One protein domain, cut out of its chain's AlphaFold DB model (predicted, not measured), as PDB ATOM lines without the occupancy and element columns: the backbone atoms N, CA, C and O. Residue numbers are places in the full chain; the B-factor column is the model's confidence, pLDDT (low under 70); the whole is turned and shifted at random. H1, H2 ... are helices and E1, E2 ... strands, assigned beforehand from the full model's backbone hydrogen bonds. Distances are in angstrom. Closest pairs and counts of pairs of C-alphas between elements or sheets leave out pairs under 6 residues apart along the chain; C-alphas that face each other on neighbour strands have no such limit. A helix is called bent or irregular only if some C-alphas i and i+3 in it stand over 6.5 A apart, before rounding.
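What this domain is: This is residues 6 to 152 of the 238 residues of an uncharacterized protein of marine sediment metagenome (UniProt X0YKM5). One strongly twisted sheet of nine strands is a folded sheet, bent back on itself into two leaves that face each other, E4 E3 E8 and E1 E2 E7 E5 E6, with the long bent strand E9 as the hinge. H1 packs on E9, H2 lies near strands of both leaves, and H4 lies farthest out. You will find 147 printed residues with four named helices and nine named strands, in the order H1 E1 E2 H2 E3 E4 E5 E6 H3 E7 E8 E9 H4, a mixed class. The mixed sheet runs E4 E3 E8 E9 E1 E2 E7 E5 E6, and the whole is compact, with a radius of gyration of the C-alphas of 14.7 A and spans of 40 by 35 by 28 A.

How they stand to each other: Start at H1, residues 6 to 11, on the sheet; its closest C-alphas to E9, residues 124 to 133, are Lys 9 and Thr 129, 6.8 A apart. Next, E1, residues 12 to 17, and E2, residues 20 to 26, form an antiparallel hairpin, with N 15 and O 22 within hydrogen-bond range at 2.9 A. H2, residues 43 to 49, is on the sheet at a height of 6.4 A, over none of its strands. E3, residues 50 to 54, and E4, residues 57 to 60, form a hairpin (N 54 and O 57, 2.9 A), as do E5, residues 70 to 73, and E6, residues 76 to 78 (N 73 and O 76, 2.9 A). H3, residues 83 to 86, only grazes the sheet and is close but not clearly touching H2, the closest C-alphas being Val 43 and Tyr 86, 6.6 A apart. E7, residues 96 to 102, is antiparallel to E2 (N 23 and O 99, 2.8 A) and E5 (N 72 and O 98, 2.9 A). E6, H3 and E7 make a split strand-helix-strand unit, its two strands running the same way with E5 between them and a right-handed crossover. E8, residues 110 to 118, is antiparallel to E3 (N 53 and O 115, 2.8 A) and forms a hairpin with E9 (N 114 and O 127, 2.8 A). E9 bends by 62 degrees at residue 128, and its residues 132 to 133 pair parallel with E1 (N 16 and O 132, 2.8 A). H4, residues 143 to 150, is not on the sheet. Every O i to N i+4 pair is within hydrogen-bond range in H2, 1 of 2 in H1 and 3 of 4 in H4; H3 is too short for one.

Where its parts are: Find C-alpha 6 at (-48.468, -32.331, -50.252), where H1 begins. E2 spans 19.1 A, E7 19.9 A and E8 24.7 A; E9 runs 26.1 A to C-alpha 133 at (-42.740, -53.433, -48.117). H4 ends at C-alpha 150, (-55.261, -57.942, -24.133).

The domain as a whole: The two C-alphas farthest apart are those of Asp 31 and Glu 151, at 41.0 A. The printed part has no cut, and its long link is E2 to H2. The mean pLDDT of the printed part is 74.4; look for values under 70 at, among others, residues 27 to 40 and 135 to 152.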
ATOM      1  N   ASN A   6     -49.841 -31.931 -49.924       64.38
ATOM      2  CA  ASN A   6     -48.468 -32.331 -50.252       64.38
ATOM      3  C   ASN A   6     -47.550 -32.425 -49.026       64.38
ATOM      4  O   ASN A   6     -46.575 -33.169 -49.068       64.38
ATOM      5  N   PHE A   7     -47.859 -31.697 -47.949       65.62
ATOM      6  CA  PHE A   7     -47.112 -31.770 -46.696       65.62
ATOM      7  C   PHE A   7     -47.334 -33.129 -46.025       65.62
ATOM      8  O   PHE A   7     -46.388 -33.878 -45.815       65.62
ATOM      9  N   LEU A   8     -48.602 -33.506 -45.822       66.69
ATOM     10  CA  LEU A   8     -48.964 -34.788 -45.205       66.69
ATOM     11  C   LEU A   8     -48.426 -35.994 -45.979       66.69
ATOM     12  O   LEU A   8     -48.033 -36.978 -45.367       66.69
ATOM     13  N   LYS A   9     -48.360 -35.904 -47.312       68.00
ATOM     14  CA  LYS A   9     -47.778 -36.961 -48.145       68.00
ATOM     15  C   LYS A   9     -46.287 -37.199 -47.855       68.00
ATOM     16  O   LYS A   9     -45.831 -38.322 -48.000       68.00
ATOM     17  N   LYS A  10     -45.526 -36.163 -47.489       70.19
ATOM     18  CA  LYS A  10     -44.083 -36.272 -47.208       70.19
ATOM     19  C   LYS A  10     -43.784 -36.641 -45.755       70.19
ATOM     20  O   LYS A  10     -42.725 -37.189 -45.482       70.19
ATOM     21  N   SER A  11     -44.695 -36.326 -44.839       72.00
ATOM     22  CA  SER A  11     -44.511 -36.556 -43.401       72.00
ATOM     23  C   SER A  11     -44.968 -37.936 -42.928       72.00
ATOM     24  O   SER A  11     -44.778 -38.257 -41.756       72.00
ATOM     25  N   ILE A  12     -45.605 -38.721 -43.803       80.62
ATOM     26  CA  ILE A  12     -46.191 -40.015 -43.456       80.62
ATOM     27  C   ILE A  12     -45.714 -41.070 -44.441       80.62
ATOM     28  O   ILE A  12     -45.962 -40.967 -45.642       80.62
ATOM     29  N   LEU A  13     -45.068 -42.095 -43.904       85.12
ATOM     30  CA  LEU A  13     -44.665 -43.289 -44.620       85.12
ATOM     31  C   LEU A  13     -45.608 -44.434 -44.246       85.12
ATOM     32  O   LEU A  13     -45.993 -44.590 -43.089       85.12
ATOM     33  N   PHE A  14     -45.987 -45.222 -45.246       88.25
ATOM     34  CA  PHE A  14     -46.795 -46.421 -45.069       88.25
ATOM     35  C   PHE A  14     -45.972 -47.614 -45.531       88.25
ATOM     36  O   PHE A  14     -45.543 -47.656 -46.687       88.25
ATOM     37  N   THR A  15     -45.790 -48.575 -44.644       88.19
ATOM     38  CA  THR A  15     -45.042 -49.803 -44.899       88.19
ATOM     39  C   THR A  15     -45.912 -51.009 -44.565       88.19
ATOM     40  O   THR A  15     -46.705 -50.986 -43.625       88.19
ATOM     41  N   ILE A  16     -45.802 -52.071 -45.356       85.75
ATOM     42  CA  ILE A  16     -46.428 -53.365 -45.075       85.75
ATOM     43  C   ILE A  16     -45.338 -54.329 -44.641       85.75
ATOM     44  O   ILE A  16     -44.325 -54.471 -45.324       85.75
ATOM     45  N   ASN A  17     -45.569 -55.020 -43.531       80.56
ATOM     46  CA  ASN A  17     -44.722 -56.119 -43.102       80.56
ATOM     47  C   ASN A  17     -45.578 -57.348 -42.783       80.56
ATOM     48  O   ASN A  17     -46.181 -57.451 -41.711       80.56
ATOM     49  N   GLY A  18     -45.657 -58.271 -43.744       77.50
ATOM     50  CA  GLY A  18     -46.462 -59.482 -43.630       77.50
ATOM     51  C   GLY A  18     -47.924 -59.166 -43.308       77.50
ATOM     52  O   GLY A  18     -48.649 -58.589 -44.117       77.50
ATOM     53  N   LYS A  19     -48.360 -59.546 -42.102       82.56
ATOM     54  CA  LYS A  19     -49.749 -59.397 -41.642       82.56
ATOM     55  C   LYS A  19     -50.087 -58.020 -41.074       82.56
ATOM     56  O   LYS A  19     -51.203 -57.860 -40.589       82.56
ATOM     57  N   PHE A  20     -49.189 -57.038 -41.102       84.75
ATOM     58  CA  PHE A  20     -49.468 -55.718 -40.533       84.75
ATOM     59  C   PHE A  20     -49.034 -54.581 -41.448       84.75
ATOM     60  O   PHE A  20     -48.231 -54.735 -42.367       84.75
ATOM     61  N   ILE A  21     -49.613 -53.424 -41.161       87.62
ATOM     62  CA  ILE A  21     -49.316 -52.141 -41.770       87.62
ATOM     63  C   ILE A  21     -48.703 -51.276 -40.679       87.62
ATOM     64  O   ILE A  21     -49.285 -51.124 -39.604       87.62
ATOM     65  N   GLU A  22     -47.556 -50.685 -40.961       89.00
ATOM     66  CA  GLU A  22     -46.986 -49.619 -40.159       89.00
ATOM     67  C   GLU A  22     -47.252 -48.274 -40.842       89.00
ATOM     68  O   GLU A  22     -47.097 -48.093 -42.052       89.00
ATOM     69  N   ILE A  23     -47.687 -47.317 -40.032       89.31
ATOM     70  CA  ILE A  23     -47.913 -45.936 -40.421       89.31
ATOM     71  C   ILE A  23     -46.943 -45.091 -39.616       89.31
ATOM     72  O   ILE A  23     -47.166 -44.821 -38.435       89.31
ATOM     73  N   LEU A  24     -45.859 -44.692 -40.264       86.62
ATOM     74  CA  LEU A  24     -44.768 -43.962 -39.653       86.62
ATOM     75  C   LEU A  24     -44.914 -42.469 -39.929       86.62
ATOM     76  O   LEU A  24     -44.969 -42.018 -41.070       86.62
ATOM     77  N   PHE A  25     -44.947 -41.699 -38.857       82.19
ATOM     78  CA  PHE A  25     -45.011 -40.252 -38.857       82.19
ATOM     79  C   PHE A  25     -43.627 -39.710 -38.500       82.19
ATOM     80  O   PHE A  25     -43.077 -40.008 -37.436       82.19
ATOM     81  N   HIS A  26     -43.048 -38.922 -39.402       71.56
ATOM     82  CA  HIS A  26     -41.745 -38.295 -39.202       71.56
ATOM     83  C   HIS A  26     -41.901 -36.837 -38.779       71.56
ATOM     84  O   HIS A  26     -42.466 -36.029 -39.517       71.56
ATOM     85  N   SER A  27     -41.330 -36.498 -37.621       54.41
ATOM     86  CA  SER A  27     -41.165 -35.110 -37.183       54.41
ATOM     87  C   SER A  27     -39.861 -34.485 -37.704       54.41
ATOM     88  O   SER A  27     -39.731 -33.266 -37.718       54.41
ATOM     89  N   ASP A  28     -38.921 -35.292 -38.215       46.28
ATOM     90  CA  ASP A  28     -37.565 -34.868 -38.628       46.28
ATOM     91  C   ASP A  28     -37.496 -34.135 -39.987       46.28
ATOM     92  O   ASP A  28     -36.475 -34.056 -40.671       46.28
ATOM     93  N   SER A  29     -38.623 -33.572 -40.405       43.19
ATOM     94  CA  SER A  29     -38.650 -32.579 -41.460       43.19
ATOM     95  C   SER A  29     -37.968 -31.322 -40.907       43.19
ATOM     96  O   SER A  29     -38.495 -30.682 -40.002       43.19
ATOM     97  N   LYS A  30     -36.799 -30.944 -41.451       43.56
ATOM     98  CA  LYS A  30     -36.127 -29.653 -41.171       43.56
ATOM     99  C   LYS A  30     -37.072 -28.443 -41.313       43.56
ATOM    100  O   LYS A  30     -36.813 -27.392 -40.736       43.56
ATOM    101  N   ASP A  31     -38.194 -28.613 -42.013       41.94
ATOM    102  CA  ASP A  31     -39.386 -27.786 -41.863       41.94
ATOM    103  C   ASP A  31     -40.139 -28.181 -40.584       41.94
ATOM    104  O   ASP A  31     -40.843 -29.192 -40.553       41.94
ATOM    105  N   SER A  32     -40.015 -27.352 -39.545       39.38
ATOM    106  CA  SER A  32     -40.606 -27.408 -38.191       39.38
ATOM    107  C   SER A  32     -42.149 -27.461 -38.125       39.38
ATOM    108  O   SER A  32     -42.797 -26.854 -37.274       39.38
ATOM    109  N   HIS A  33     -42.790 -28.136 -39.067       43.09
ATOM    110  CA  HIS A  33     -44.201 -28.016 -39.397       43.09
ATOM    111  C   HIS A  33     -45.052 -29.170 -38.870       43.09
ATOM    112  O   HIS A  33     -46.271 -29.104 -39.008       43.09
ATOM    113  N   PHE A  34     -44.483 -30.159 -38.172       44.06
ATOM    114  CA  PHE A  34     -45.305 -31.013 -37.304       44.06
ATOM    115  C   PHE A  34     -45.995 -30.163 -36.216       44.06
ATOM    116  O   PHE A  34     -47.178 -30.357 -35.958       44.06
ATOM    117  N   ARG A  35     -45.350 -29.075 -35.748       44.66
ATOM    118  CA  ARG A  35     -45.996 -28.008 -34.945       44.66
ATOM    119  C   ARG A  35     -47.167 -27.303 -35.654       44.66
ATOM    120  O   ARG A  35     -47.973 -26.664 -34.989       44.66
ATOM    121  N   LYS A  36     -47.280 -27.378 -36.991       44.25
ATOM    122  CA  LYS A  36     -48.399 -26.803 -37.772       44.25
ATOM    123  C   LYS A  36     -49.596 -27.751 -37.910       44.25
ATOM    124  O   LYS A  36     -50.662 -27.287 -38.319       44.25
ATOM    125  N   LEU A  37     -49.500 -29.015 -37.483       52.78
ATOM    126  CA  LEU A  37     -50.665 -29.761 -36.984       52.78
ATOM    127  C   LEU A  37     -51.019 -29.224 -35.586       52.78
ATOM    128  O   LEU A  37     -51.175 -30.007 -34.659       52.78
ATOM    129  N   GLY A  38     -51.099 -27.894 -35.430       45.28
ATOM    130  CA  GLY A  38     -51.119 -27.137 -34.165       45.28
ATOM    131  C   GLY A  38     -52.374 -27.320 -33.306       45.28
ATOM    132  O   GLY A  38     -52.779 -26.407 -32.601       45.28
ATOM    133  N   TYR A  39     -53.005 -28.481 -33.432       54.28
ATOM    134  CA  TYR A  39     -54.144 -28.972 -32.676       54.28
ATOM    135  C   TYR A  39     -53.837 -30.312 -31.988       54.28
ATOM    136  O   TYR A  39     -54.654 -30.755 -31.200       54.28
ATOM    137  N   LEU A  40     -52.718 -30.974 -32.320       66.12
ATOM    138  CA  LEU A  40     -52.270 -32.214 -31.685       66.12
ATOM    139  C   LEU A  40     -51.093 -31.853 -30.783       66.12
ATOM    140  O   LEU A  40     -49.953 -31.778 -31.249       66.12
ATOM    141  N   ASN A  41     -51.391 -31.505 -29.534       71.19
ATOM    142  CA  ASN A  41     -50.374 -31.003 -28.612       71.19
ATOM    143  C   ASN A  41     -49.520 -32.141 -28.062       71.19
ATOM    144  O   ASN A  41     -48.311 -31.978 -27.876       71.19
ATOM    145  N   ASP A  42     -50.144 -33.292 -27.860       81.81
ATOM    146  CA  ASP A  42     -49.543 -34.430 -27.203       81.81
ATOM    147  C   ASP A  42     -49.913 -35.762 -27.878       81.81
ATOM    148  O   ASP A  42     -50.608 -35.815 -28.903       81.81
ATOM    149  N   VAL A  43     -49.348 -36.847 -27.352       83.12
ATOM    150  CA  VAL A  43     -49.537 -38.201 -27.884       83.12
ATOM    151  C   VAL A  43     -50.998 -38.639 -27.765       83.12
ATOM    152  O   VAL A  43     -51.497 -39.325 -28.659       83.12
ATOM    153  N   GLU A  44     -51.699 -38.241 -26.702       84.38
ATOM    154  CA  GLU A  44     -53.110 -38.583 -26.503       84.38
ATOM    155  C   GLU A  44     -53.989 -37.972 -27.595       84.38
ATOM    156  O   GLU A  44     -54.732 -38.697 -28.267       84.38
ATOM    157  N   ASP A  45     -53.853 -36.667 -27.827       80.12
ATOM    158  CA  ASP A  45     -54.553 -35.941 -28.884       80.12
ATOM    159  C   ASP A  45     -54.273 -36.584 -30.245       80.12
ATOM    160  O   ASP A  45     -55.191 -36.879 -31.016       80.12
ATOM    161  N   PHE A  46     -53.004 -36.865 -30.548       83.56
ATOM    162  CA  PHE A  46     -52.614 -37.482 -31.813       83.56
ATOM    163  C   PHE A  46     -53.306 -38.829 -32.043       83.56
ATOM    164  O   PHE A  46     -53.920 -39.050 -33.096       83.56
ATOM    165  N   LEU A  47     -53.239 -39.723 -31.058       84.31
ATOM    166  CA  LEU A  47     -53.786 -41.069 -31.179       84.31
ATOM    167  C   LEU A  47     -55.305 -41.055 -31.235       84.31
ATOM    168  O   LEU A  47     -55.869 -41.797 -32.041       84.31
ATOM    169  N   ASN A  48     -55.952 -40.205 -30.435       81.81
ATOM    170  CA  ASN A  48     -57.403 -40.144 -30.320       81.81
ATOM    171  C   ASN A  48     -58.056 -39.370 -31.472       81.81
ATOM    172  O   ASN A  48     -59.172 -39.688 -31.881       81.81
ATOM    173  N   MET A  49     -57.401 -38.375 -32.061       81.69
ATOM    174  CA  MET A  49     -58.061 -37.513 -33.045       81.69
ATOM    175  C   MET A  49     -57.948 -38.017 -34.486       81.69
ATOM    176  O   MET A  49     -58.724 -37.576 -35.341       81.69
ATOM    177  N   ILE A  50     -57.027 -38.939 -34.778       83.56
ATOM    178  CA  ILE A  50     -56.736 -39.389 -36.142       83.56
ATOM    179  C   ILE A  50     -57.534 -40.645 -36.512       83.56
ATOM    180  O   ILE A  50     -57.580 -41.639 -35.796       83.56
ATOM    181  N   ALA A  51     -58.136 -40.626 -37.701       88.25
ATOM    182  CA  ALA A  51     -58.699 -41.802 -38.353       88.25
ATOM    183  C   ALA A  51     -58.138 -41.943 -39.770       88.25
ATOM    184  O   ALA A  51     -58.124 -40.978 -40.541       88.25
ATOM    185  N   ILE A  52     -57.724 -43.156 -40.133       89.50
ATOM    186  CA  ILE A  52     -57.006 -43.426 -41.381       89.50
ATOM    187  C   ILE A  52     -57.780 -44.440 -42.209       89.50
ATOM    188  O   ILE A  52     -58.183 -45.500 -41.722       89.50
ATOM    189  N   LYS A  53     -57.980 -44.103 -43.483       91.44
ATOM    190  CA  LYS A  53     -58.532 -45.007 -44.483       91.44
ATOM    191  C   LYS A  53     -57.568 -45.209 -45.638       91.44
ATOM    192  O   LYS A  53     -56.986 -44.240 -46.120       91.44
ATOM    193  N   ILE A  54     -57.502 -46.432 -46.144       91.19
ATOM    194  CA  ILE A  54     -56.739 -46.802 -47.338       91.19
ATOM    195  C   ILE A  54     -57.724 -47.403 -48.336       91.19
ATOM    196  O   ILE A  54     -58.496 -48.291 -47.991       91.19
ATOM    197  N   ASN A  55     -57.781 -46.851 -49.548       91.62
ATOM    198  CA  ASN A  55     -58.741 -47.227 -50.594       91.62
ATOM    199  C   ASN A  55     -60.216 -47.225 -50.133       91.62
ATOM    200  O   ASN A  55     -61.059 -47.902 -50.702       91.62
ATOM    201  N   GLY A  56     -60.545 -46.423 -49.112       87.94
ATOM    202  CA  GLY A  56     -61.889 -46.336 -48.526       87.94
ATOM    203  C   GLY A  56     -62.109 -47.212 -47.287       87.94
ATOM    204  O   GLY A  56     -62.970 -46.865 -46.470       87.94
ATOM    205  N   ASN A  57     -61.283 -48.241 -47.087       89.75
ATOM    206  CA  ASN A  57     -61.317 -49.130 -45.926       89.75
ATOM    207  C   ASN A  57     -60.751 -48.425 -44.695       89.75
ATOM    208  O   ASN A  57     -59.722 -47.764 -44.786       89.75
ATOM    209  N   LEU A  58     -61.432 -48.529 -43.553       88.50
ATOM    210  CA  LEU A  58     -60.994 -47.918 -42.298       88.50
ATOM    211  C   LEU A  58     -59.963 -48.818 -41.621       88.50
ATOM    212  O   LEU A  58     -60.337 -49.844 -41.072       88.50
ATOM    213  N   ILE A  59     -58.693 -48.412 -41.647       87.44
ATOM    214  CA  ILE A  59     -57.595 -49.240 -41.127       87.44
ATOM    215  C   ILE A  59     -57.249 -48.849 -39.688       87.44
ATOM    216  O   ILE A  59     -56.951 -49.708 -38.872       87.44
ATOM    217  N   TYR A  60     -57.359 -47.560 -39.350       87.38
ATOM    218  CA  TYR A  60     -57.131 -47.074 -37.989       87.38
ATOM    219  C   TYR A  60     -58.251 -46.134 -37.545       87.38
ATOM    220  O   TYR A  60     -58.619 -45.188 -38.253       87.38
ATOM    221  N   ASN A  61     -58.799 -46.407 -36.362       83.75
ATOM    222  CA  ASN A  61     -59.692 -45.511 -35.640       83.75
ATOM    223  C   ASN A  61     -59.672 -45.872 -34.147       83.75
ATOM    224  O   ASN A  61     -60.191 -46.936 -33.796       83.75
ATOM    225  N   PRO A  62     -59.188 -44.984 -33.271       74.00
ATOM    226  CA  PRO A  62     -59.011 -45.265 -31.845       74.00
ATOM    227  C   PRO A  62     -60.328 -45.580 -31.119       74.00
ATOM    228  O   PRO A  62     -60.317 -46.222 -30.082       74.00
ATOM    229  N   PHE A  63     -61.489 -45.201 -31.666       69.75
ATOM    230  CA  PHE A  63     -62.796 -45.460 -31.041       69.75
ATOM    231  C   PHE A  63     -63.525 -46.679 -31.595       69.75
ATOM    232  O   PHE A  63     -64.496 -47.130 -30.999       69.75
ATOM    233  N   LYS A  64     -63.127 -47.168 -32.774       67.62
ATOM    234  CA  LYS A  64     -63.731 -48.365 -33.383       67.62
ATOM    235  C   LYS A  64     -62.828 -49.588 -33.288       67.62
ATOM    236  O   LYS A  64     -63.322 -50.701 -33.391       67.62
ATOM    237  N   LEU A  65     -61.526 -49.366 -33.138       61.00
ATOM    238  CA  LEU A  65     -60.474 -50.376 -33.166       61.00
ATOM    239  C   LEU A  65     -59.532 -50.205 -31.961       61.00
ATOM    240  O   LEU A  65     -58.340 -50.461 -32.086       61.00
ATOM    241  N   SER A  66     -60.060 -49.749 -30.816       57.66
ATOM    242  CA  SER A  66     -59.297 -49.209 -29.673       57.66
ATOM    243  C   SER A  66     -58.205 -50.121 -29.113       57.66
ATOM    244  O   SER A  66     -57.332 -49.638 -28.406       57.66
ATOM    245  N   ASN A  67     -58.233 -51.419 -29.427       60.59
ATOM    246  CA  ASN A  67     -57.334 -52.407 -28.832       60.59
ATOM    247  C   ASN A  67     -56.522 -53.200 -29.865       60.59
ATOM    248  O   ASN A  67     -55.813 -54.124 -29.481       60.59
ATOM    249  N   ASN A  68     -56.641 -52.894 -31.162       73.56
ATOM    250  CA  ASN A  68     -55.997 -53.681 -32.217       73.56
ATOM    251  C   ASN A  68     -54.931 -52.884 -32.970       73.56
ATOM    252  O   ASN A  68     -54.919 -52.825 -34.200       73.56
ATOM    253  N   PHE A  69     -54.083 -52.204 -32.206       81.44
ATOM    254  CA  PHE A  69     -52.949 -51.465 -32.727       81.44
ATOM    255  C   PHE A  69     -51.827 -51.407 -31.690       81.44
ATOM    256  O   PHE A  69     -52.065 -51.561 -30.492       81.44
ATOM    257  N   TYR A  70     -50.618 -51.172 -32.179       82.69
ATOM    258  CA  TYR A  70     -49.410 -50.973 -31.390       82.69
ATOM    259  C   TYR A  70     -48.781 -49.637 -31.756       82.69
ATOM    260  O   TYR A  70     -49.011 -49.109 -32.849       82.69
ATOM    261  N   ILE A  71     -47.971 -49.096 -30.852       85.75
ATOM    262  CA  ILE A  71     -47.316 -47.807 -31.049       85.75
ATOM    263  C   ILE A  71     -45.813 -47.967 -30.869       85.75
ATOM    264  O   ILE A  71     -45.362 -48.645 -29.943       85.75
ATOM    265  N   LYS A  72     -45.045 -47.296 -31.729       86.75
ATOM    266  CA  LYS A  72     -43.633 -47.001 -31.483       86.75
ATOM    267  C   LYS A  72     -43.447 -45.508 -31.259       86.75
ATOM    268  O   LYS A  72     -43.888 -44.712 -32.087       86.75
ATOM    269  N   LEU A  73     -42.755 -45.141 -30.188       85.38
ATOM    270  CA  LEU A  73     -42.291 -43.778 -29.933       85.38
ATOM    271  C   LEU A  73     -40.765 -43.771 -30.048       85.38
ATOM    272  O   LEU A  73     -40.084 -44.535 -29.368       85.38
ATOM    273  N   ASP A  74     -40.234 -42.974 -30.974       82.25
ATOM    274  CA  ASP A  74     -38.805 -42.903 -31.307       82.25
ATOM    275  C   ASP A  74     -38.148 -44.267 -31.582       82.25
ATOM    276  O   ASP A  74     -36.977 -44.493 -31.296       82.25
ATOM    277  N   GLY A  75     -38.919 -45.178 -32.185       80.00
ATOM    278  CA  GLY A  75     -38.484 -46.532 -32.540       80.00
ATOM    279  C   GLY A  75     -38.745 -47.590 -31.466       80.00
ATOM    280  O   GLY A  75     -38.744 -48.773 -31.791       80.00
ATOM    281  N   ASN A  76     -39.061 -47.191 -30.232       82.62
ATOM    282  CA  ASN A  76     -39.323 -48.115 -29.130       82.62
ATOM    283  C   ASN A  76     -40.805 -48.461 -29.035       82.62
ATOM    284  O   ASN A  76     -41.654 -47.567 -29.045       82.62
ATOM    285  N   PHE A  77     -41.121 -49.750 -28.901       82.88
ATOM    286  CA  PHE A  77     -42.492 -50.190 -28.659       82.88
ATOM    287  C   PHE A  77     -42.998 -49.718 -27.300       82.88
ATOM    288  O   PHE A  77     -42.322 -49.854 -26.282       82.88
ATOM    289  N   VAL A  78     -44.234 -49.234 -27.296       81.19
ATOM    290  CA  VAL A  78     -44.960 -48.866 -26.086       81.19
ATOM    291  C   VAL A  78     -46.088 -49.866 -25.886       81.19
ATOM    292  O   VAL A  78     -46.924 -50.054 -26.771       81.19
ATOM    293  N   ALA A  79     -46.108 -50.528 -24.730       70.06
ATOM    294  CA  ALA A  79     -47.222 -51.394 -24.372       70.06
ATOM    295  C   ALA A  79     -48.462 -50.544 -24.071       70.06
ATOM    296  O   ALA A  79     -48.353 -49.491 -23.449       70.06
ATOM    297  N   ASN A  80     -49.655 -51.019 -24.442       68.94
ATOM    298  CA  ASN A  80     -50.897 -50.255 -24.242       68.94
ATOM    299  C   ASN A  80     -51.128 -49.856 -22.773       68.94
ATOM    300  O   ASN A  80     -51.646 -48.775 -22.515       68.94
ATOM    301  N   LYS A  81     -50.695 -50.696 -21.824       64.50
ATOM    302  CA  LYS A  81     -50.740 -50.417 -20.379       64.50
ATOM    303  C   LYS A  81     -49.877 -49.230 -19.944       64.50
ATOM    304  O   LYS A  81     -50.220 -48.516 -19.012       64.50
ATOM    305  N   ASP A  82     -48.767 -49.029 -20.643       72.00
ATOM    306  CA  ASP A  82     -47.770 -48.014 -20.333       72.00
ATOM    307  C   ASP A  82     -48.034 -46.749 -21.154       72.00
ATOM    308  O   ASP A  82     -47.440 -45.711 -20.905       72.00
ATOM    309  N   LEU A  83     -48.953 -46.803 -22.122       77.56
ATOM    310  CA  LEU A  83     -49.246 -45.704 -23.028       77.56
ATOM    311  C   LEU A  83     -49.713 -44.436 -22.298       77.56
ATOM    312  O   LEU A  83     -49.384 -43.333 -22.734       77.56
ATOM    313  N   GLU A  84     -50.401 -44.581 -21.159       75.88
ATOM    314  CA  GLU A  84     -50.865 -43.442 -20.360       75.88
ATOM    315  C   GLU A  84     -49.721 -42.552 -19.867       75.88
ATOM    316  O   GLU A  84     -49.877 -41.334 -19.805       75.88
ATOM    317  N   GLN A  85     -48.549 -43.125 -19.576       81.62
ATOM    318  CA  GLN A  85     -47.398 -42.339 -19.121       81.62
ATOM    319  C   GLN A  85     -46.822 -41.453 -20.236       81.62
ATOM    320  O   GLN A  85     -46.105 -40.494 -19.959       81.62
ATOM    321  N   TYR A  86     -47.154 -41.755 -21.496       82.50
ATOM    322  CA  TYR A  86     -46.721 -40.999 -22.668       82.50
ATOM    323  C   TYR A  86     -47.776 -39.994 -23.147       82.50
ATOM    324  O   TYR A  86     -47.449 -39.166 -23.991       82.50
ATOM    325  N   TYR A  87     -49.008 -40.017 -22.628       83.31
ATOM    326  CA  TYR A  87     -50.104 -39.174 -23.121       83.31
ATOM    327  C   TYR A  87     -49.818 -37.683 -23.050       83.31
ATOM    328  O   TYR A  87     -50.074 -37.000 -24.031       83.31
ATOM    329  N   GLY A  88     -49.199 -37.205 -21.970       78.75
ATOM    330  CA  GLY A  88     -48.810 -35.799 -21.834       78.75
ATOM    331  C   GLY A  88     -47.526 -35.410 -22.577       78.75
ATOM    332  O   GLY A  88     -47.076 -34.270 -22.447       78.75
ATOM    333  N   LEU A  89     -46.885 -36.327 -23.313       81.00
ATOM    334  CA  LEU A  89     -45.671 -35.992 -24.053       81.00
ATOM    335  C   LEU A  89     -45.997 -35.147 -25.267       81.00
ATOM    336  O   LEU A  89     -46.796 -35.527 -26.120       81.00
ATOM    337  N   ASN A  90     -45.296 -34.023 -25.371       77.69
ATOM    338  CA  ASN A  90     -45.438 -33.124 -26.496       77.69
ATOM    339  C   ASN A  90     -45.006 -33.819 -27.794       77.69
ATOM    340  O   ASN A  90     -43.889 -34.323 -27.909       77.69
ATOM    341  N   MET A  91     -45.853 -33.769 -28.818       75.50
ATOM    342  CA  MET A  91     -45.547 -34.359 -30.126       75.50
ATOM    343  C   MET A  91     -44.262 -33.797 -30.750       75.50
ATOM    344  O   MET A  91     -43.562 -34.494 -31.476       75.50
ATOM    345  N   GLY A  92     -43.925 -32.540 -30.452       67.50
ATOM    346  CA  GLY A  92     -42.718 -31.873 -30.925       67.50
ATOM    347  C   GLY A  92     -41.420 -32.308 -30.243       67.50
ATOM    348  O   GLY A  92     -40.360 -31.910 -30.724       67.50
ATOM    349  N   SER A  93     -41.467 -33.083 -29.151       72.94
ATOM    350  CA  SER A  93     -40.263 -33.686 -28.558       72.94
ATOM    351  C   SER A  93     -39.930 -35.058 -29.144       72.94
ATOM    352  O   SER A  93     -38.836 -35.558 -28.902       72.94
ATOM    353  N   LEU A  94     -40.843 -35.652 -29.915       73.44
ATOM    354  CA  LEU A  94     -40.660 -36.949 -30.561       73.44
ATOM    355  C   LEU A  94     -40.116 -36.758 -31.981       73.44
ATOM    356  O   LEU A  94     -40.580 -35.905 -32.738       73.44
ATOM    357  N   LYS A  95     -39.134 -37.570 -32.373       74.38
ATOM    358  CA  LYS A  95     -38.595 -37.600 -33.742       74.38
ATOM    359  C   LYS A  95     -39.469 -38.447 -34.661       74.38
ATOM    360  O   LYS A  95     -39.669 -38.095 -35.829       74.38
ATOM    361  N   LYS A  96     -39.964 -39.581 -34.158       78.88
ATOM    362  CA  LYS A  96     -40.727 -40.569 -34.927       78.88
ATOM    363  C   LYS A  96     -41.852 -41.162 -34.088       78.88
ATOM    364  O   LYS A  96     -41.643 -41.541 -32.941       78.88
ATOM    365  N   ILE A  97     -43.021 -41.319 -34.696       85.94
ATOM    366  CA  ILE A  97     -44.146 -42.044 -34.101       85.94
ATOM    367  C   ILE A  97     -44.669 -43.020 -35.135       85.94
ATOM    368  O   ILE A  97     -44.938 -42.617 -36.263       85.94
ATOM    369  N   ALA A  98     -44.823 -44.286 -34.772       86.88
ATOM    370  CA  ALA A  98     -45.400 -45.288 -35.654       86.88
ATOM    371  C   ALA A  98     -46.670 -45.873 -35.045       86.88
ATOM    372  O   ALA A  98     -46.692 -46.209 -33.862       86.88
ATOM    373  N   ILE A  99     -47.709 -46.016 -35.864       88.25
ATOM    374  CA  ILE A  99     -48.916 -46.778 -35.540       88.25
ATOM    375  C   ILE A  99     -48.858 -48.072 -36.347       88.25
ATOM    376  O   ILE A  99     -48.812 -48.029 -37.575       88.25
ATOM    377  N   ILE A 100     -48.882 -49.214 -35.672       87.00
ATOM    378  CA  ILE A 100     -48.812 -50.540 -36.290       87.00
ATOM    379  C   ILE A 100     -50.159 -51.225 -36.100       87.00
ATOM    380  O   ILE A 100     -50.649 -51.344 -34.980       87.00
ATOM    381  N   ILE A 101     -50.767 -51.673 -37.191       87.00
ATOM    382  CA  ILE A 101     -52.123 -52.233 -37.219       87.00
ATOM    383  C   ILE A 101     -52.166 -53.508 -38.052       87.00
ATOM    384  O   ILE A 101     -51.512 -53.568 -39.093       87.00
ATOM    385  N   PRO A 102     -52.956 -54.522 -37.663       83.50
ATOM    386  CA  PRO A 102     -53.144 -55.701 -38.496       83.50
ATOM    387  C   PRO A 102     -53.716 -55.350 -39.869       83.50
ATOM    388  O   PRO A 102     -54.657 -54.563 -40.009       83.50
ATOM    389  N   ASN A 103     -53.172 -55.987 -40.895       85.44
ATOM    390  CA  ASN A 103     -53.578 -55.863 -42.284       85.44
ATOM    391  C   ASN A 103     -54.804 -56.739 -42.583       85.44
ATOM    392  O   ASN A 103     -54.785 -57.604 -43.451       85.44
ATOM    393  N   ASN A 104     -55.903 -56.507 -41.866       83.06
ATOM    394  CA  ASN A 104     -57.130 -57.298 -42.014       83.06
ATOM    395  C   ASN A 104     -57.795 -57.148 -43.394       83.06
ATOM    396  O   ASN A 104     -58.694 -57.908 -43.737       83.06
ATOM    397  N   TYR A 105     -57.380 -56.140 -44.164       85.44
ATOM    398  CA  TYR A 105     -57.918 -55.829 -45.484       85.44
ATOM    399  C   TYR A 105     -57.025 -56.320 -46.629       85.44
ATOM    400  O   TYR A 105     -57.296 -55.956 -47.770       85.44
ATOM    401  N   ASN A 106     -55.978 -57.107 -46.336       86.12
ATOM    402  CA  ASN A 106     -55.028 -57.635 -47.321       86.12
ATOM    403  C   ASN A 106     -54.511 -56.546 -48.277       86.12
ATOM    404  O   ASN A 106     -54.503 -56.706 -49.493       86.12
ATOM    405  N   ILE A 107     -54.139 -55.390 -47.725       88.00
ATOM    406  CA  ILE A 107     -53.541 -54.298 -48.490       88.00
ATOM    407  C   ILE A 107     -52.169 -54.772 -48.962       88.00
ATOM    408  O   ILE A 107     -51.340 -55.160 -48.141       88.00
ATOM    409  N   GLU A 108     -51.953 -54.740 -50.270       90.19
ATOM    410  CA  GLU A 108     -50.688 -55.097 -50.909       90.19
ATOM    411  C   GLU A 108     -49.803 -53.859 -51.116       90.19
ATOM    412  O   GLU A 108     -50.313 -52.737 -51.094       90.19
ATOM    413  N   PRO A 109     -48.486 -54.021 -51.312       90.62
ATOM    414  CA  PRO A 109     -47.623 -52.924 -51.737       90.62
ATOM    415  C   PRO A 109     -48.070 -52.340 -53.085       90.62
ATOM    416  O   PRO A 109     -48.452 -53.067 -54.000       90.62
ATOM    417  N   GLY A 110     -47.996 -51.018 -53.235       91.81
ATOM    418  CA  GLY A 110     -48.390 -50.337 -54.466       91.81
ATOM    419  C   GLY A 110     -48.942 -48.933 -54.247       91.81
ATOM    420  O   GLY A 110     -48.717 -48.292 -53.222       91.81
ATOM    421  N   LYS A 111     -49.668 -48.405 -55.239       93.12
ATOM    422  CA  LYS A 111     -50.250 -47.053 -55.182       93.12
ATOM    423  C   LYS A 111     -51.649 -47.089 -54.574       93.12
ATOM    424  O   LYS A 111     -52.583 -47.602 -55.187       93.12
ATOM    425  N   HIS A 112     -51.828 -46.424 -53.435       92.31
ATOM    426  CA  HIS A 112     -53.105 -46.375 -52.721       92.31
ATOM    427  C   HIS A 112     -53.612 -44.952 -52.523       92.31
ATOM    428  O   HIS A 112     -52.862 -43.973 -52.441       92.31
ATOM    429  N   LYS A 113     -54.936 -44.835 -52.407       92.06
ATOM    430  CA  LYS A 113     -55.607 -43.612 -51.978       92.06
ATOM    431  C   LYS A 113     -55.717 -43.621 -50.458       92.06
ATOM    432  O   LYS A 113     -56.533 -44.352 -49.900       92.06
ATOM    433  N   VAL A 114     -54.957 -42.757 -49.803       90.38
ATOM    434  CA  VAL A 114     -54.997 -42.580 -48.352       90.38
ATOM    435  C   VAL A 114     -55.904 -41.408 -48.008       90.38
ATOM    436  O   VAL A 114     -55.892 -40.361 -48.656       90.38
ATOM    437  N   THR A 115     -56.737 -41.597 -46.993       88.69
ATOM    438  CA  THR A 115     -57.557 -40.554 -46.389       88.69
ATOM    439  C   THR A 115     -57.256 -40.469 -44.904       88.69
ATOM    440  O   THR A 115     -57.475 -41.435 -44.181       88.69
ATOM    441  N   ILE A 116     -56.864 -39.288 -44.444       86.31
ATOM    442  CA  ILE A 116     -56.693 -38.969 -43.029       86.31
ATOM    443  C   ILE A 116     -57.803 -38.004 -42.633       86.31
ATOM    444  O   ILE A 116     -57.987 -36.951 -43.252       86.31
ATOM    445  N   LYS A 117     -58.577 -38.383 -41.623       83.62
ATOM    446  CA  LYS A 117     -59.603 -37.541 -41.017       83.62
ATOM    447  C   LYS A 117     -59.170 -37.205 -39.598       83.62
ATOM    448  O   LYS A 117     -58.868 -38.113 -38.834       83.62
ATOM    449  N   ILE A 118     -59.196 -35.922 -39.265       79.25
ATOM    450  CA  ILE A 118     -58.994 -35.438 -37.899       79.25
ATOM    451  C   ILE A 118     -60.384 -35.135 -37.339       79.25
ATOM    452  O   ILE A 118     -61.149 -34.433 -37.993       79.25
ATOM    453  N   ARG A 119     -60.767 -35.730 -36.206       68.62
ATOM    454  CA  ARG A 119     -62.162 -35.737 -35.730       68.62
ATOM    455  C   ARG A 119     -62.732 -34.336 -35.497       68.62
ATOM    456  O   ARG A 119     -63.832 -34.068 -35.978       68.62
ATOM    457  N   ASP A 120     -61.974 -33.467 -34.841       65.69
ATOM    458  CA  ASP A 120     -62.465 -32.143 -34.431       65.69
ATOM    459  C   ASP A 120     -62.239 -31.067 -35.493       65.69
ATOM    460  O   ASP A 120     -62.622 -29.908 -35.341       65.69
ATOM    461  N   LEU A 121     -61.681 -31.466 -36.636       63.38
ATOM    462  CA  LEU A 121     -61.564 -30.618 -37.802       63.38
ATOM    463  C   LEU A 121     -62.526 -31.122 -38.877       63.38
ATOM    464  O   LEU A 121     -62.556 -32.297 -39.236       63.38
ATOM    465  N   LYS A 122     -63.246 -30.203 -39.525       64.44
ATOM    466  CA  LYS A 122     -63.975 -30.518 -40.771       64.44
ATOM    467  C   LYS A 122     -63.033 -30.929 -41.919       64.44
ATOM    468  O   LYS A 122     -63.494 -31.282 -43.004       64.44
ATOM    469  N   ASN A 123     -61.721 -30.894 -41.692       67.19
ATOM    470  CA  ASN A 123     -60.706 -31.188 -42.684       67.19
ATOM    471  C   ASN A 123     -60.498 -32.699 -42.824       67.19
ATOM    472  O   ASN A 123     -60.107 -33.406 -41.894       67.19
ATOM    473  N   LYS A 124     -60.722 -33.175 -44.045       77.19
ATOM    474  CA  LYS A 124     -60.330 -34.497 -44.516       77.19
ATOM    475  C   LYS A 124     -59.209 -34.310 -45.528       77.19
ATOM    476  O   LYS A 124     -59.384 -33.600 -46.515       77.19
ATOM    477  N   PHE A 125     -58.096 -34.990 -45.318       80.38
ATOM    478  CA  PHE A 125     -56.961 -34.970 -46.229       80.38
ATOM    479  C   PHE A 125     -56.971 -36.251 -47.038       80.38
ATOM    480  O   PHE A 125     -57.065 -37.339 -46.484       80.38
ATOM    481  N   THR A 126     -56.954 -36.134 -48.360       84.06
ATOM    482  CA  THR A 126     -56.954 -37.287 -49.260       84.06
ATOM    483  C   THR A 126     -55.828 -37.123 -50.261       84.06
ATOM    484  O   THR A 126     -55.765 -36.105 -50.943       84.06
ATOM    485  N   PHE A 127     -54.950 -38.114 -50.347       85.56
ATOM    486  CA  PHE A 127     -53.797 -38.096 -51.240       85.56
ATOM    487  C   PHE A 127     -53.492 -39.501 -51.765       85.56
ATOM    488  O   PHE A 127     -53.931 -40.502 -51.202       85.56
ATOM    489  N   LYS A 128     -52.763 -39.568 -52.881       86.56
ATOM    490  CA  LYS A 128     -52.224 -40.823 -53.415       86.56
ATOM    491  C   LYS A 128     -50.780 -40.979 -52.946       86.56
ATOM    492  O   LYS A 128     -49.971 -40.070 -53.170       86.56
ATOM    493  N   THR A 129     -50.476 -42.108 -52.320       87.88
ATOM    494  CA  THR A 129     -49.126 -42.470 -51.880       87.88
ATOM    495  C   THR A 129     -48.815 -43.907 -52.261       87.88
ATOM    496  O   THR A 129     -49.726 -44.699 -52.503       87.88
ATOM    497  N   GLU A 130     -47.531 -44.205 -52.353       88.06
ATOM    498  CA  GLU A 130     -47.039 -45.566 -52.496       88.06
ATOM    499  C   GLU A 130     -46.880 -46.172 -51.101       88.06
ATOM    500  O   GLU A 130     -46.389 -45.503 -50.191       88.06
ATOM    501  N   ILE A 131     -47.388 -47.388 -50.926       89.75
ATOM    502  CA  ILE A 131     -47.182 -48.218 -49.744       89.75
ATOM    503  C   ILE A 131     -46.143 -49.256 -50.147       89.75
ATOM    504  O   ILE A 131     -46.352 -49.981 -51.119       89.75
ATOM    505  N   THR A 132     -45.022 -49.303 -49.440       88.75
ATOM    506  CA  THR A 132     -43.908 -50.204 -49.762       88.75
ATOM    507  C   THR A 132     -43.840 -51.358 -48.772       88.75
ATOM    508  O   THR A 132     -44.418 -51.298 -47.690       88.75
ATOM    509  N   THR A 133     -43.109 -52.414 -49.106       85.69
ATOM    510  CA  THR A 133     -42.740 -53.433 -48.117       85.69
ATOM    511  C   THR A 133     -41.737 -52.837 -47.123       85.69
ATOM    512  O   THR A 133     -40.901 -52.017 -47.508       85.69
ATOM    513  N   ALA A 134     -41.843 -53.188 -45.841       75.81
ATOM    514  CA  ALA A 134     -40.882 -52.764 -44.828       75.81
ATOM    515  C   ALA A 134     -39.485 -53.353 -45.130       75.81
ATOM    516  O   ALA A 134     -39.403 -54.524 -45.496       75.81
ATOM    517  N   PRO A 135     -38.399 -52.569 -44.993       58.91
ATOM    518  CA  PRO A 135     -37.042 -53.015 -45.321       58.91
ATOM    519  C   PRO A 135     -36.388 -53.932 -44.269       58.91
ATOM    520  O   PRO A 135     -35.347 -54.508 -44.558       58.91
ATOM    521  N   GLU A 136     -36.975 -54.080 -43.078       54.81
ATOM    522  CA  GLU A 136     -36.456 -54.920 -41.988       54.81
ATOM    523  C   GLU A 136     -37.540 -55.880 -41.480       54.81
ATOM    524  O   GLU A 136     -38.733 -55.546 -41.489       54.81
ATOM    525  N   ASP A 137     -37.122 -57.054 -40.995       50.91
ATOM    526  CA  ASP A 137     -37.972 -57.929 -40.191       50.91
ATOM    527  C   ASP A 137     -38.373 -57.169 -38.926       50.91
ATOM    528  O   ASP A 137     -37.566 -56.898 -38.037       50.91
ATOM    529  N   PHE A 138     -39.637 -56.760 -38.863       51.69
ATOM    530  CA  PHE A 138     -40.189 -56.151 -37.670       51.69
ATOM    531  C   PHE A 138     -40.146 -57.189 -36.561       51.69
ATOM    532  O   PHE A 138     -40.826 -58.211 -36.651       51.69
ATOM    533  N   GLU A 139     -39.426 -56.896 -35.479       49.16
ATOM    534  CA  GLU A 139     -39.692 -57.567 -34.215       49.16
ATOM    535  C   GLU A 139     -41.124 -57.229 -33.814       49.16
ATOM    536  O   GLU A 139     -41.431 -56.134 -33.337       49.16
ATOM    537  N   TYR A 140     -42.040 -58.156 -34.082       56.81
ATOM    538  CA  TYR A 140     -43.360 -58.079 -33.500       56.81
ATOM    539  C   TYR A 140     -43.240 -58.310 -32.003       56.81
ATOM    540  O   TYR A 140     -42.440 -59.141 -31.561       56.81
ATOM    541  N   PRO A 141     -44.078 -57.643 -31.204       54.44
ATOM    542  CA  PRO A 141     -44.279 -58.110 -29.853       54.44
ATOM    543  C   PRO A 141     -44.673 -59.590 -29.885       54.44
ATOM    544  O   PRO A 141     -45.621 -59.968 -30.571       54.44
ATOM    545  N   SER A 142     -43.917 -60.428 -29.168       57.03
ATOM    546  CA  SER A 142     -44.191 -61.869 -29.051       57.03
ATOM    547  C   SER A 142     -45.664 -62.143 -28.716       57.03
ATOM    548  O   SER A 142     -46.317 -61.300 -28.102       57.03
ATOM    549  N   GLN A 143     -46.180 -63.336 -29.023       59.50
ATOM    550  CA  GLN A 143     -47.551 -63.720 -28.659       59.50
ATOM    551  C   GLN A 143     -47.827 -63.502 -27.152       59.50
ATOM    552  O   GLN A 143     -48.809 -62.874 -26.781       59.50
ATOM    553  N   THR A 144     -46.848 -63.818 -26.297       56.97
ATOM    554  CA  THR A 144     -46.811 -63.512 -24.852       56.97
ATOM    555  C   THR A 144     -46.904 -62.023 -24.478       56.97
ATOM    556  O   THR A 144     -47.197 -61.672 -23.336       56.97
ATOM    557  N   TRP A 145     -46.563 -61.111 -25.383       58.50
ATOM    558  CA  TRP A 145     -46.709 -59.663 -25.204       58.50
ATOM    559  C   TRP A 145     -48.074 -59.176 -25.704       58.50
ATOM    560  O   TRP A 145     -48.667 -58.305 -25.074       58.50
ATOM    561  N   ILE A 146     -48.607 -59.791 -26.766       55.44
ATOM    562  CA  ILE A 146     -49.982 -59.584 -27.248       55.44
ATOM    563  C   ILE A 146     -50.994 -59.991 -26.168       55.44
ATOM    564  O   ILE A 146     -51.884 -59.207 -25.842       55.44
ATOM    565  N   ASP A 147     -50.802 -61.155 -25.545       58.50
ATOM    566  CA  ASP A 147     -51.679 -61.668 -24.487       58.50
ATOM    567  C   ASP A 147     -51.675 -60.733 -23.256       58.50
ATOM    568  O   ASP A 147     -52.732 -60.358 -22.747       58.50
ATOM    569  N   ARG A 148     -50.499 -60.210 -22.867       53.19
ATOM    570  CA  ARG A 148     -50.354 -59.207 -21.787       53.19
ATOM    571  C   ARG A 148     -50.989 -57.848 -22.099       53.19
ATOM    572  O   ARG A 148     -51.332 -57.110 -21.176       53.19
ATOM    573  N   ILE A 149     -51.123 -57.484 -23.375       51.12
ATOM    574  CA  ILE A 149     -51.829 -56.268 -23.803       51.12
ATOM    575  C   ILE A 149     -53.344 -56.459 -23.774       51.12
ATOM    576  O   ILE A 149     -54.070 -55.523 -23.430       51.12
ATOM    577  N   GLN A 150     -53.830 -57.651 -24.121       51.28
ATOM    578  CA  GLN A 150     -55.261 -57.942 -24.133       51.28
ATOM    579  C   GLN A 150     -55.843 -58.074 -22.720       51.28
ATOM    580  O   GLN A 150     -56.979 -57.654 -22.515       51.28
ATOM    581  N   GLU A 151     -55.071 -58.531 -21.729       51.09
ATOM    582  CA  GLU A 151     -55.523 -58.689 -20.334       51.09
ATOM    583  C   GLU A 151     -55.894 -57.374 -19.609       51.09
ATOM    584  O   GLU A 151     -56.645 -57.407 -18.635       51.09
ATOM    585  N   GLN A 152     -55.463 -56.195 -20.079       47.41
ATOM    586  CA  GLN A 152     -55.790 -54.902 -19.442       47.41
ATOM    587  C   GLN A 152     -56.972 -54.142 -20.076       47.41
ATOM    588  O   GLN A 152     -57.162 -52.941 -19.864       47.41
TER     589      GLN A 152